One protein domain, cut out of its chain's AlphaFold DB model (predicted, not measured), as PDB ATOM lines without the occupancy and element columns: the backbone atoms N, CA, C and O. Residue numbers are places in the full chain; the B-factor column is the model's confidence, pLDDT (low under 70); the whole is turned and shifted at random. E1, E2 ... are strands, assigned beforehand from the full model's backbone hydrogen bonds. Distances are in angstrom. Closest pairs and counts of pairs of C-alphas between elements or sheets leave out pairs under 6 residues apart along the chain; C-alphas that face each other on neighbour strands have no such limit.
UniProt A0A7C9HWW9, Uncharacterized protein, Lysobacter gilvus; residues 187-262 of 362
ATOM      1  N   GLY A 187      11.984  -7.601 -14.153       56.31
ATOM      2  CA  GLY A 187      13.264  -7.346 -13.485       56.31
ATOM      3  C   GLY A 187      13.939  -8.643 -13.041       56.31
ATOM      4  O   GLY A 187      13.359  -9.438 -12.304       56.31
ATOM      5  N   ALA A 188      15.181  -8.872 -13.479       52.78
ATOM      6  CA  ALA A 188      15.914 -10.114 -13.186       52.78
ATOM      7  C   ALA A 188      16.797 -10.048 -11.918       52.78
ATOM      8  O   ALA A 188      17.507 -11.008 -11.621       52.78
ATOM      9  N   GLY A 189      16.795  -8.943 -11.163       48.84
ATOM     10  CA  GLY A 189      17.711  -8.783 -10.020       48.84
ATOM     11  C   GLY A 189      17.402  -7.648  -9.041       48.84
ATOM     12  O   GLY A 189      18.304  -7.232  -8.325       48.84
ATOM     13  N   GLY A 190      16.176  -7.121  -9.029       57.16
ATOM     14  CA  GLY A 190      15.761  -6.038  -8.134       57.16
ATOM     15  C   GLY A 190      14.247  -5.817  -8.179       57.16
ATOM     16  O   GLY A 190      13.531  -6.629  -8.763       57.16
ATOM     17  N   VAL A 191      13.779  -4.716  -7.588       56.84
ATOM     18  CA  VAL A 191      12.358  -4.325  -7.575       56.84
ATOM     19  C   VAL A 191      11.888  -4.038  -9.003       56.84
ATOM     20  O   VAL A 191      12.372  -3.100  -9.637       56.84
ATOM     21  N   ALA A 192      10.967  -4.833  -9.537       60.97
ATOM     22  CA  ALA A 192      10.259  -4.496 -10.765       60.97
ATOM     23  C   ALA A 192       9.037  -3.656 -10.379       60.97
ATOM     24  O   ALA A 192       8.276  -4.059  -9.504       60.97
ATOM     25  N   ALA A 193       8.864  -2.493 -11.010       60.81
ATOM     26  CA  ALA A 193       7.755  -1.589 -10.721       60.81
ATOM     27  C   ALA A 193       6.993  -1.260 -12.010       60.81
ATOM     28  O   ALA A 193       7.588  -1.035 -13.060       60.81
ATOM     29  N   GLY A 194       5.674  -1.194 -11.972       60.88
ATOM     30  CA  GLY A 194       4.870  -0.842 -13.141       60.88
ATOM     31  C   GLY A 194       3.751   0.091 -12.748       60.88
ATOM     32  O   GLY A 194       3.010  -0.195 -11.817       60.88
ATOM     33  N   THR A 195       3.607   1.202 -13.466       55.34
ATOM     34  CA  THR A 195       2.475   2.113 -13.280       55.34
ATOM     35  C   THR A 195       1.646   2.177 -14.560       55.34
ATOM     36  O   THR A 195       2.107   2.691 -15.585       55.34
ATOM     37  N   GLY A 196       0.423   1.655 -14.509       54.97
ATOM     38  CA  GLY A 196      -0.537   1.654 -15.609       54.97
ATOM     39  C   GLY A 196      -1.592   2.752 -15.461       54.97
ATOM     40  O   GLY A 196      -2.022   3.102 -14.362       54.97
ATOM     41  N   THR A 197      -2.030   3.318 -16.585       51.00
ATOM     42  CA  THR A 197      -3.218   4.193 -16.646       51.00
ATOM     43  C   THR A 197      -4.289   3.610 -17.574       51.00
ATOM     44  O   THR A 197      -4.993   4.361 -18.251       51.00
ATOM     45  N   GLY A 198      -4.345   2.281 -17.713       53.50
ATOM     46  CA  GLY A 198      -5.081   1.593 -18.778       53.50
ATOM     47  C   GLY A 198      -5.747   0.298 -18.333       53.50
ATOM     48  O   GLY A 198      -5.902   0.052 -17.150       53.50
ATOM     49  N   ALA A 199      -6.192  -0.517 -19.292       55.97
ATOM     50  CA  ALA A 199      -6.858  -1.785 -19.004       55.97
ATOM     51  C   ALA A 199      -5.834  -2.871 -18.632       55.97
ATOM     52  O   ALA A 199      -5.480  -3.691 -19.473       55.97
ATOM     53  N   GLY A 200      -5.371  -2.860 -17.382       60.44
ATOM     54  CA  GLY A 200      -4.692  -3.986 -16.750       60.44
ATOM     55  C   GLY A 200      -3.170  -3.971 -16.892       60.44
ATOM     56  O   GLY A 200      -2.666  -4.170 -17.993       60.44
ATOM     57  N   GLY A 201      -2.439  -3.791 -15.791       62.16
ATOM     58  CA  GLY A 201      -0.975  -3.828 -15.713       62.16
ATOM     59  C   GLY A 201      -0.455  -5.104 -15.046       62.16
ATOM     60  O   GLY A 201      -1.031  -5.576 -14.064       62.16
ATOM     61  N   SER A 202       0.652  -5.658 -15.551       67.00
ATOM     62  CA  SER A 202       1.281  -6.863 -14.986       67.00
ATOM     63  C   SER A 202       2.779  -6.710 -14.783       67.00
ATOM     64  O   SER A 202       3.511  -6.494 -15.740       67.00
ATOM     65  N   VAL A 203       3.274  -6.880 -13.563       69.12
ATOM     66  CA  VAL A 203       4.711  -6.827 -13.263       69.12
ATOM     67  C   VAL A 203       5.171  -8.168 -12.729       69.12
ATOM     68  O   VAL A 203       4.507  -8.779 -11.892       69.12
ATOM     69  N   ALA A 204       6.315  -8.631 -13.229       68.31
ATOM     70  CA  ALA A 204       6.938  -9.866 -12.789       68.31
ATOM     71  C   ALA A 204       8.412  -9.667 -12.444       68.31
ATOM     72  O   ALA A 204       9.225  -9.299 -13.296       68.31
ATOM     73  N   SER A 205       8.770  -9.959 -11.198       67.19
ATOM     74  CA  SER A 205      10.155  -9.980 -10.737       67.19
ATOM     75  C   SER A 205      10.583 -11.393 -10.368       67.19
ATOM     76  O   SER A 205       9.906 -12.091  -9.614       67.19
ATOM     77  N   THR A 206      11.728 -11.824 -10.905       65.88
ATOM     78  CA  THR A 206      12.253 -13.176 -10.656       65.88
ATOM     79  C   THR A 206      13.065 -13.264  -9.354       65.88
ATOM     80  O   THR A 206      13.135 -14.316  -8.728       65.88
ATOM     81  N   ASN A 207      13.690 -12.167  -8.923       61.81
ATOM     82  CA  ASN A 207      14.660 -12.176  -7.817       61.81
ATOM     83  C   ASN A 207      14.459 -11.027  -6.814       61.81
ATOM     84  O   ASN A 207      15.340 -10.776  -5.998       61.81
ATOM     85  N   GLY A 208      13.342 -10.308  -6.889       66.94
ATOM     86  CA  GLY A 208      13.012  -9.218  -5.976       66.94
ATOM     87  C   GLY A 208      11.522  -8.920  -6.014       66.94
ATOM     88  O   GLY A 208      10.736  -9.764  -6.454       66.94
ATOM     89  N   ASP A 209      11.163  -7.721  -5.583       73.69
ATOM     90  CA  ASP A 209       9.764  -7.362  -5.390       73.69
ATOM     91  C   ASP A 209       9.090  -7.078  -6.739       73.69
ATOM     92  O   ASP A 209       9.720  -6.551  -7.664       73.69
ATOM     93  N   GLY A 210       7.820  -7.447  -6.872       73.38
ATOM     94  CA  GLY A 210       6.992  -7.158  -8.040       73.38
ATOM     95  C   GLY A 210       5.842  -6.236  -7.667       73.38
ATOM     96  O   GLY A 210       4.814  -6.718  -7.197       73.38
ATOM     97  N   ASP A 211       6.004  -4.933  -7.886       77.00
ATOM     98  CA  ASP A 211       5.009  -3.912  -7.544       77.00
ATOM     99  C   ASP A 211       4.317  -3.359  -8.797       77.00
ATOM    100  O   ASP A 211       4.957  -2.864  -9.728       77.00
ATOM    101  N   THR A 212       2.991  -3.409  -8.813       75.56
ATOM    102  CA  THR A 212       2.155  -2.837  -9.862       75.56
ATOM    103  C   THR A 212       1.144  -1.876  -9.270       75.56
ATOM    104  O   THR A 212       0.392  -2.219  -8.361       75.56
ATOM    105  N   THR A 213       1.023  -0.701  -9.884       72.25
ATOM    106  CA  THR A 213      -0.070   0.242  -9.643       72.25
ATOM    107  C   THR A 213      -0.775   0.617 -10.939       72.25
ATOM    108  O   THR A 213      -0.242   1.375 -11.745       72.25
ATOM    109  N   ASP A 214      -1.994   0.124 -11.151       71.06
ATOM    110  CA  ASP A 214      -2.859   0.527 -12.258       71.06
ATOM    111  C   ASP A 214      -4.011   1.409 -11.765       71.06
ATOM    112  O   ASP A 214      -4.755   1.075 -10.841       71.06
ATOM    113  N   THR A 215      -4.164   2.564 -12.404       64.06
ATOM    114  CA  THR A 215      -5.219   3.526 -12.077       64.06
ATOM    115  C   THR A 215      -6.528   3.280 -12.838       64.06
ATOM    116  O   THR A 215      -7.586   3.756 -12.420       64.06
ATOM    117  N   GLY A 216      -6.478   2.545 -13.956       60.75
ATOM    118  CA  GLY A 216      -7.604   2.359 -14.882       60.75
ATOM    119  C   GLY A 216      -8.177   0.942 -14.950       60.75
ATOM    120  O   GLY A 216      -9.320   0.785 -15.379       60.75
ATOM    121  N   GLY A 217      -7.419  -0.069 -14.526       68.38
ATOM    122  CA  GLY A 217      -7.784  -1.479 -14.652       68.38
ATOM    123  C   GLY A 217      -7.175  -2.350 -13.558       68.38
ATOM    124  O   GLY A 217      -6.900  -1.868 -12.458       68.38
ATOM    125  N   ASP A 218      -7.011  -3.636 -13.859       76.56
ATOM    126  CA  ASP A 218      -6.490  -4.619 -12.909       76.56
ATOM    127  C   ASP A 218      -4.980  -4.424 -12.685       76.56
ATOM    128  O   ASP A 218      -4.207  -4.291 -13.631       76.56
ATOM    129  N   GLY A 219      -4.530  -4.415 -11.437       78.75
ATOM    130  CA  GLY A 219      -3.110  -4.348 -11.105       78.75
ATOM    131  C   GLY A 219      -2.611  -5.713 -10.678       78.75
ATOM    132  O   GLY A 219      -3.050  -6.215  -9.648       78.75
ATOM    133  N   THR A 220      -1.691  -6.309 -11.433       82.50
ATOM    134  CA  THR A 220      -1.166  -7.649 -11.139       82.50
ATOM    135  C   THR A 220       0.335  -7.594 -10.838       82.50
ATOM    136  O   THR A 220       1.130  -7.200 -11.689       82.50
ATOM    137  N   GLY A 221       0.742  -7.922  -9.614       80.94
ATOM    138  CA  GLY A 221       2.145  -7.969  -9.189       80.94
ATOM    139  C   GLY A 221       2.570  -9.400  -8.893       80.94
ATOM    140  O   GLY A 221       1.851 -10.125  -8.210       80.94
ATOM    141  N   THR A 222       3.722  -9.824  -9.409       80.38
ATOM    142  CA  THR A 222       4.289 -11.152  -9.139       80.38
ATOM    143  C   THR A 222       5.749 -11.029  -8.715       80.38
ATOM    144  O   THR A 222       6.552 -10.384  -9.397       80.38
ATOM    145  N   GLY A 223       6.095 -11.631  -7.578       75.56
ATOM    146  CA  GLY A 223       7.423 -11.544  -6.970       75.56
ATOM    147  C   GLY A 223       7.895 -12.918  -6.523       75.56
ATOM    148  O   GLY A 223       7.389 -13.468  -5.544       75.56
ATOM    149  N   THR A 224       8.863 -13.511  -7.232       72.31
ATOM    150  CA  THR A 224       9.323 -14.857  -6.858       72.31
ATOM    151  C   THR A 224      10.404 -14.867  -5.776       72.31
ATOM    152  O   THR A 224      10.561 -15.870  -5.078       72.31
ATOM    153  N   GLY A 225      11.134 -13.757  -5.614       67.19
ATOM    154  CA  GLY A 225      12.219 -13.608  -4.632       67.19
ATOM    155  C   GLY A 225      11.951 -12.614  -3.497       67.19
ATOM    156  O   GLY A 225      12.748 -12.569  -2.566       67.19
ATOM    157  N   GLY A 226      10.862 -11.847  -3.570       71.75
ATOM    158  CA  GLY A 226      10.507 -10.792  -2.617       71.75
ATOM    159  C   GLY A 226       8.997 -10.565  -2.566       71.75
ATOM    160  O   GLY A 226       8.218 -11.449  -2.941       71.75
ATOM    161  N   GLU A 227       8.590  -9.399  -2.091       79.88
ATOM    162  CA  GLU A 227       7.194  -8.995  -1.945       79.88
ATOM    163  C   GLU A 227       6.505  -8.832  -3.312       79.88
ATOM    164  O   GLU A 227       7.120  -8.477  -4.317       79.88
ATOM    165  N   ALA A 228       5.200  -9.068  -3.379       81.44
ATOM    166  CA  ALA A 228       4.390  -8.764  -4.552       81.44
ATOM    167  C   ALA A 228       3.273  -7.799  -4.164       81.44
ATOM    168  O   ALA A 228       2.534  -8.046  -3.209       81.44
ATOM    169  N   SER A 229       3.103  -6.717  -4.920       84.50
ATOM    170  CA  SER A 229       1.973  -5.808  -4.761       84.50
ATOM    171  C   SER A 229       1.252  -5.612  -6.083       84.50
ATOM    172  O   SER A 229       1.860  -5.316  -7.107       84.50
ATOM    173  N   GLY A 230      -0.061  -5.811  -6.073       82.81
ATOM    174  CA  GLY A 230      -0.925  -5.568  -7.216       82.81
ATOM    175  C   GLY A 230      -2.023  -4.606  -6.819       82.81
ATOM    176  O   GLY A 230      -2.961  -4.996  -6.126       82.81
ATOM    177  N   THR A 231      -1.922  -3.353  -7.252       81.94
ATOM    178  CA  THR A 231      -2.920  -2.327  -6.955       81.94
ATOM    179  C   THR A 231      -3.678  -1.924  -8.221       81.94
ATOM    180  O   THR A 231      -3.076  -1.525  -9.213       81.94
ATOM    181  N   GLY A 232      -5.005  -2.069  -8.222       76.62
ATOM    182  CA  GLY A 232      -5.888  -1.716  -9.335       76.62
ATOM    183  C   GLY A 232      -6.989  -0.774  -8.864       76.62
ATOM    184  O   GLY A 232      -8.020  -1.224  -8.384       76.62
ATOM    185  N   THR A 233      -6.826   0.545  -8.977       72.56
ATOM    186  CA  THR A 233      -7.808   1.489  -8.398       72.56
ATOM    187  C   THR A 233      -9.153   1.485  -9.130       72.56
ATOM    188  O   THR A 233     -10.169   1.868  -8.552       72.56
ATOM    189  N   GLY A 234      -9.164   1.071 -10.402       67.44
ATOM    190  CA  GLY A 234     -10.370   0.898 -11.225       67.44
ATOM    191  C   GLY A 234     -10.819  -0.558 -11.402       67.44
ATOM    192  O   GLY A 234     -11.924  -0.783 -11.897       67.44
ATOM    193  N   GLY A 235      -9.993  -1.526 -10.996       72.00
ATOM    194  CA  GLY A 235     -10.176  -2.960 -11.240       72.00
ATOM    195  C   GLY A 235      -9.745  -3.819 -10.052       72.00
ATOM    196  O   GLY A 235      -9.790  -3.377  -8.903       72.00
ATOM    197  N   SER A 236      -9.385  -5.067 -10.315       78.75
ATOM    198  CA  SER A 236      -8.903  -6.025  -9.319       78.75
ATOM    199  C   SER A 236      -7.429  -5.787  -8.998       78.75
ATOM    200  O   SER A 236      -6.619  -5.570  -9.897       78.75
ATOM    201  N   GLY A 237      -7.050  -5.859  -7.723       82.19
ATOM    202  CA  GLY A 237      -5.643  -5.956  -7.330       82.19
ATOM    203  C   GLY A 237      -5.266  -7.415  -7.102       82.19
ATOM    204  O   GLY A 237      -5.862  -8.052  -6.233       82.19
ATOM    205  N   THR A 238      -4.311  -7.961  -7.858       84.50
ATOM    206  CA  THR A 238      -3.811  -9.330  -7.662       84.50
ATOM    207  C   THR A 238      -2.323  -9.340  -7.339       84.50
ATOM    208  O   THR A 238      -1.521  -8.865  -8.140       84.50
ATOM    209  N   ALA A 239      -1.938  -9.938  -6.220       84.25
ATOM    210  CA  ALA A 239      -0.537 -10.142  -5.868       84.25
ATOM    211  C   ALA A 239      -0.225 -11.631  -5.714       84.25
ATOM    212  O   ALA A 239      -0.930 -12.314  -4.975       84.25
ATOM    213  N   ASP A 240       0.834 -12.106  -6.370       84.19
ATOM    214  CA  ASP A 240       1.358 -13.466  -6.207       84.19
ATOM    215  C   ASP A 240       2.837 -13.432  -5.799       84.19
ATOM    216  O   ASP A 240       3.729 -13.163  -6.612       84.19
ATOM    217  N   ALA A 241       3.089 -13.667  -4.515       79.12
ATOM    218  CA  ALA A 241       4.417 -13.691  -3.921       79.12
ATOM    219  C   ALA A 241       4.825 -15.130  -3.574       79.12
ATOM    220  O   ALA A 241       4.176 -15.812  -2.775       79.12
ATOM    221  N   THR A 242       5.948 -15.609  -4.111       77.44
ATOM    222  CA  THR A 242       6.487 -16.917  -3.689       77.44
ATOM    223  C   THR A 242       7.543 -16.811  -2.594       77.44
ATOM    224  O   THR A 242       7.743 -17.795  -1.891       77.44
ATOM    225  N   GLY A 243       8.216 -15.658  -2.457       68.69
ATOM    226  CA  GLY A 243       9.323 -15.450  -1.509       68.69
ATOM    227  C   GLY A 243       9.030 -14.505  -0.336       68.69
ATOM    228  O   GLY A 243       9.682 -14.624   0.701       68.69
ATOM    229  N   GLY A 244       8.048 -13.609  -0.471       73.12
ATOM    230  CA  GLY A 244       7.689 -12.599   0.531       73.12
ATOM    231  C   GLY A 244       6.179 -12.389   0.653       73.12
ATOM    232  O   GLY A 244       5.398 -13.296   0.356       73.12
ATOM    233  N   ASP A 245       5.780 -11.200   1.100       78.31
ATOM    234  CA  ASP A 245       4.378 -10.842   1.329       78.31
ATOM    235  C   ASP A 245       3.648 -10.518   0.018       78.31
ATOM    236  O   ASP A 245       4.212  -9.918  -0.896       78.31
ATOM    237  N   GLY A 246       2.374 -10.893  -0.072       77.94
ATOM    238  CA  GLY A 246       1.481 -10.573  -1.184       77.94
ATOM    239  C   GLY A 246       0.429  -9.544  -0.767       77.94
ATOM    240  O   GLY A 246      -0.353  -9.791   0.152       77.94
ATOM    241  N   SER A 247       0.353  -8.404  -1.456       82.88
ATOM    242  CA  SER A 247      -0.644  -7.355  -1.203       82.88
ATOM    243  C   SER A 247      -1.444  -6.993  -2.456       82.88
ATOM    244  O   SER A 247      -0.951  -6.309  -3.352       82.88
ATOM    245  N   GLY A 248      -2.698  -7.443  -2.520       79.75
ATOM    246  CA  GLY A 248      -3.625  -7.137  -3.612       79.75
ATOM    247  C   GLY A 248      -4.625  -6.057  -3.205       79.75
ATOM    248  O   GLY A 248      -5.486  -6.304  -2.365       79.75
ATOM    249  N   THR A 249      -4.575  -4.862  -3.791       78.00
ATOM    250  CA  THR A 249      -5.560  -3.806  -3.493       78.00
ATOM    251  C   THR A 249      -6.345  -3.412  -4.735       78.00
ATOM    252  O   THR A 249      -5.801  -2.804  -5.650       78.00
ATOM    253  N   GLY A 250      -7.629  -3.734  -4.787       72.94
ATOM    254  CA  GLY A 250      -8.513  -3.379  -5.896       72.94
ATOM    255  C   GLY A 250      -9.495  -2.273  -5.529       72.94
ATOM    256  O   GLY A 250      -9.685  -1.934  -4.362       72.94
ATOM    257  N   GLY A 251     -10.146  -1.720  -6.546       68.75
ATOM    258  CA  GLY A 251     -11.279  -0.815  -6.396       68.75
ATOM    259  C   GLY A 251     -12.562  -1.576  -6.048       68.75
ATOM    260  O   GLY A 251     -12.639  -2.347  -5.093       68.75
ATOM    261  N   ASN A 252     -13.609  -1.372  -6.847       64.56
ATOM    262  CA  ASN A 252     -14.892  -2.065  -6.677       64.56
ATOM    263  C   ASN A 252     -14.869  -3.556  -7.085       64.56
ATOM    264  O   ASN A 252     -15.887  -4.225  -6.911       64.56
ATOM    265  N   ALA A 253     -13.766  -4.058  -7.645       63.88
ATOM    266  CA  ALA A 253     -13.624  -5.432  -8.123       63.88
ATOM    267  C   ALA A 253     -12.848  -6.313  -7.126       63.88
ATOM    268  O   ALA A 253     -12.065  -5.813  -6.316       63.88
ATOM    269  N   ASP A 254     -13.082  -7.626  -7.186       69.88
ATOM    270  CA  ASP A 254     -12.534  -8.597  -6.234       69.88
ATOM    271  C   ASP A 254     -11.009  -8.664  -6.330       69.88
ATOM    272  O   ASP A 254     -10.441  -8.790  -7.414       69.88
ATOM    273  N   SER A 255     -10.342  -8.544  -5.186       73.12
ATOM    274  CA  SER A 255      -8.879  -8.572  -5.092       73.12
ATOM    275  C   SER A 255      -8.394  -9.908  -4.557       73.12
ATOM    276  O   SER A 255      -9.079 -10.545  -3.760       73.12
ATOM    277  N   SER A 256      -7.202 -10.321  -4.977       76.62
ATOM    278  CA  SER A 256      -6.592 -11.580  -4.558       76.62
ATOM    279  C   SER A 256      -5.154 -11.348  -4.126       76.62
ATOM    280  O   SER A 256      -4.411 -10.590  -4.747       76.62
ATOM    281  N   ALA A 257      -4.760 -11.998  -3.042       75.81
ATOM    282  CA  ALA A 257      -3.379 -12.019  -2.598       75.81
ATOM    283  C   ALA A 257      -3.010 -13.452  -2.236       75.81
ATOM    284  O   ALA A 257      -3.661 -14.073  -1.389       75.81
ATOM    285  N   THR A 258      -1.970 -13.962  -2.885       76.69
ATOM    286  CA  THR A 258      -1.360 -15.256  -2.602       76.69
ATOM    287  C   THR A 258       0.088 -15.036  -2.207       76.69
ATOM    288  O   THR A 258       0.867 -14.448  -2.951       76.69
ATOM    289  N   ALA A 259       0.452 -15.510  -1.022       68.38
ATOM    290  CA  ALA A 259       1.823 -15.543  -0.546       68.38
ATOM    291  C   ALA A 259       2.160 -16.968  -0.101       68.38
ATOM    292  O   ALA A 259       1.418 -17.587   0.666       68.38
ATOM    293  N   THR A 260       3.269 -17.511  -0.606       71.06
ATOM    294  CA  THR A 260       3.702 -18.882  -0.274       71.06
ATOM    295  C   THR A 260       4.483 -18.931   1.042       71.06
ATOM    296  O   THR A 260       4.328 -19.882   1.810       71.06
ATOM    297  N   THR A 261       5.321 -17.925   1.312       64.50
ATOM    298  CA  THR A 261       6.195 -17.864   2.502       64.50
ATOM    299  C   THR A 261       6.047 -16.581   3.326       64.50
ATOM    300  O   THR A 261       6.728 -16.463   4.343       64.50
ATOM    301  N   GLY A 262       5.171 -15.658   2.916       63.41
ATOM    302  CA  GLY A 262       4.876 -14.396   3.602       63.41
ATOM    303  C   GLY A 262       3.383 -14.199   3.878       63.41
ATOM    304  O   GLY A 262       2.569 -15.106   3.676       63.41
TER     305      GLY A 262
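What this domain is: This is residues 187 to 262 of the 362 residues of an uncharacterized protein of Lysobacter gilvus (UniProt A0A7C9HWW9). What does the chain build? It winds in stacked, flattened turns, a small solenoid with two four-stranded sheets face to face: E1, E3, E5 and E7 make one wall, E2, E4, E6 and E8 the other. Each turn lays one strand in each wall, and tight links at both sides carry the chain across. What are the counts and the size? The printed part has 76 residues, no named helix and eight strands, E1 to E8 along the chain; its class is all strand, and both sheets, in the orders E1 E3 E5 E7 and E2 E4 E6 E8, are parallel throughout. The whole is compact, with a radius of gyration of the C-alphas of 10.7 A, and flat, spanning 29 by 20 by 9 A.

How they stand to each other: How is the first sheet joined? E1, residues 192 to 196, is an edge strand and the parallel neighbour of E3, residues 210 to 214, with N 194 and O 211 within hydrogen-bond range at 2.9 A. E3 pairs likewise with E5, residues 228 to 232, through N 212 and O 229, 2.8 A, and E5 with the edge strand E7, residues 246 to 250, through N 230 and O 247, 2.9 A. And the second? E2, residues 201 to 205, is parallel to E4, residues 219 to 223, with N 203 and O 220 at 2.9 A. E4 is parallel to E6, residues 237 to 241, with N 221 and O 238 at 2.9 A, and E6 to E8, residues 256 to 259, with N 239 and O 256 at 3.0 A. How close are the sheets? The closest C-alphas of E1 and E2 are those of Ala 192 and Ser 205, 5.5 A apart, and of E4 and E5 those of Gly 219 and Gly 232, 4.2 A apart. E1 and E8 are apart.

Where its parts are: Where do the strands begin and end? E1 begins at C-alpha 192, (10.259, -4.496, -10.765), and E8 ends at C-alpha 259, (1.823, -15.543, -0.546). How long are they? From first to last C-alpha E1 and E5 measure 13.3 A, E2 13.7 A, E3 and E7 13.2 A, E4 13.4 A, E6 13.1 A and E8 10.1 A.

The domain as a whole: How far does it reach? The two C-alphas farthest apart, those of Gly 189 and Asn 252, are 33.5 A apart. Is anything cut or long? The printed part has no cut, and no link is long. Where is confidence low? The mean pLDDT of the printed part is 70.5, and 35 residues are under 70, among them residues 187 to 208.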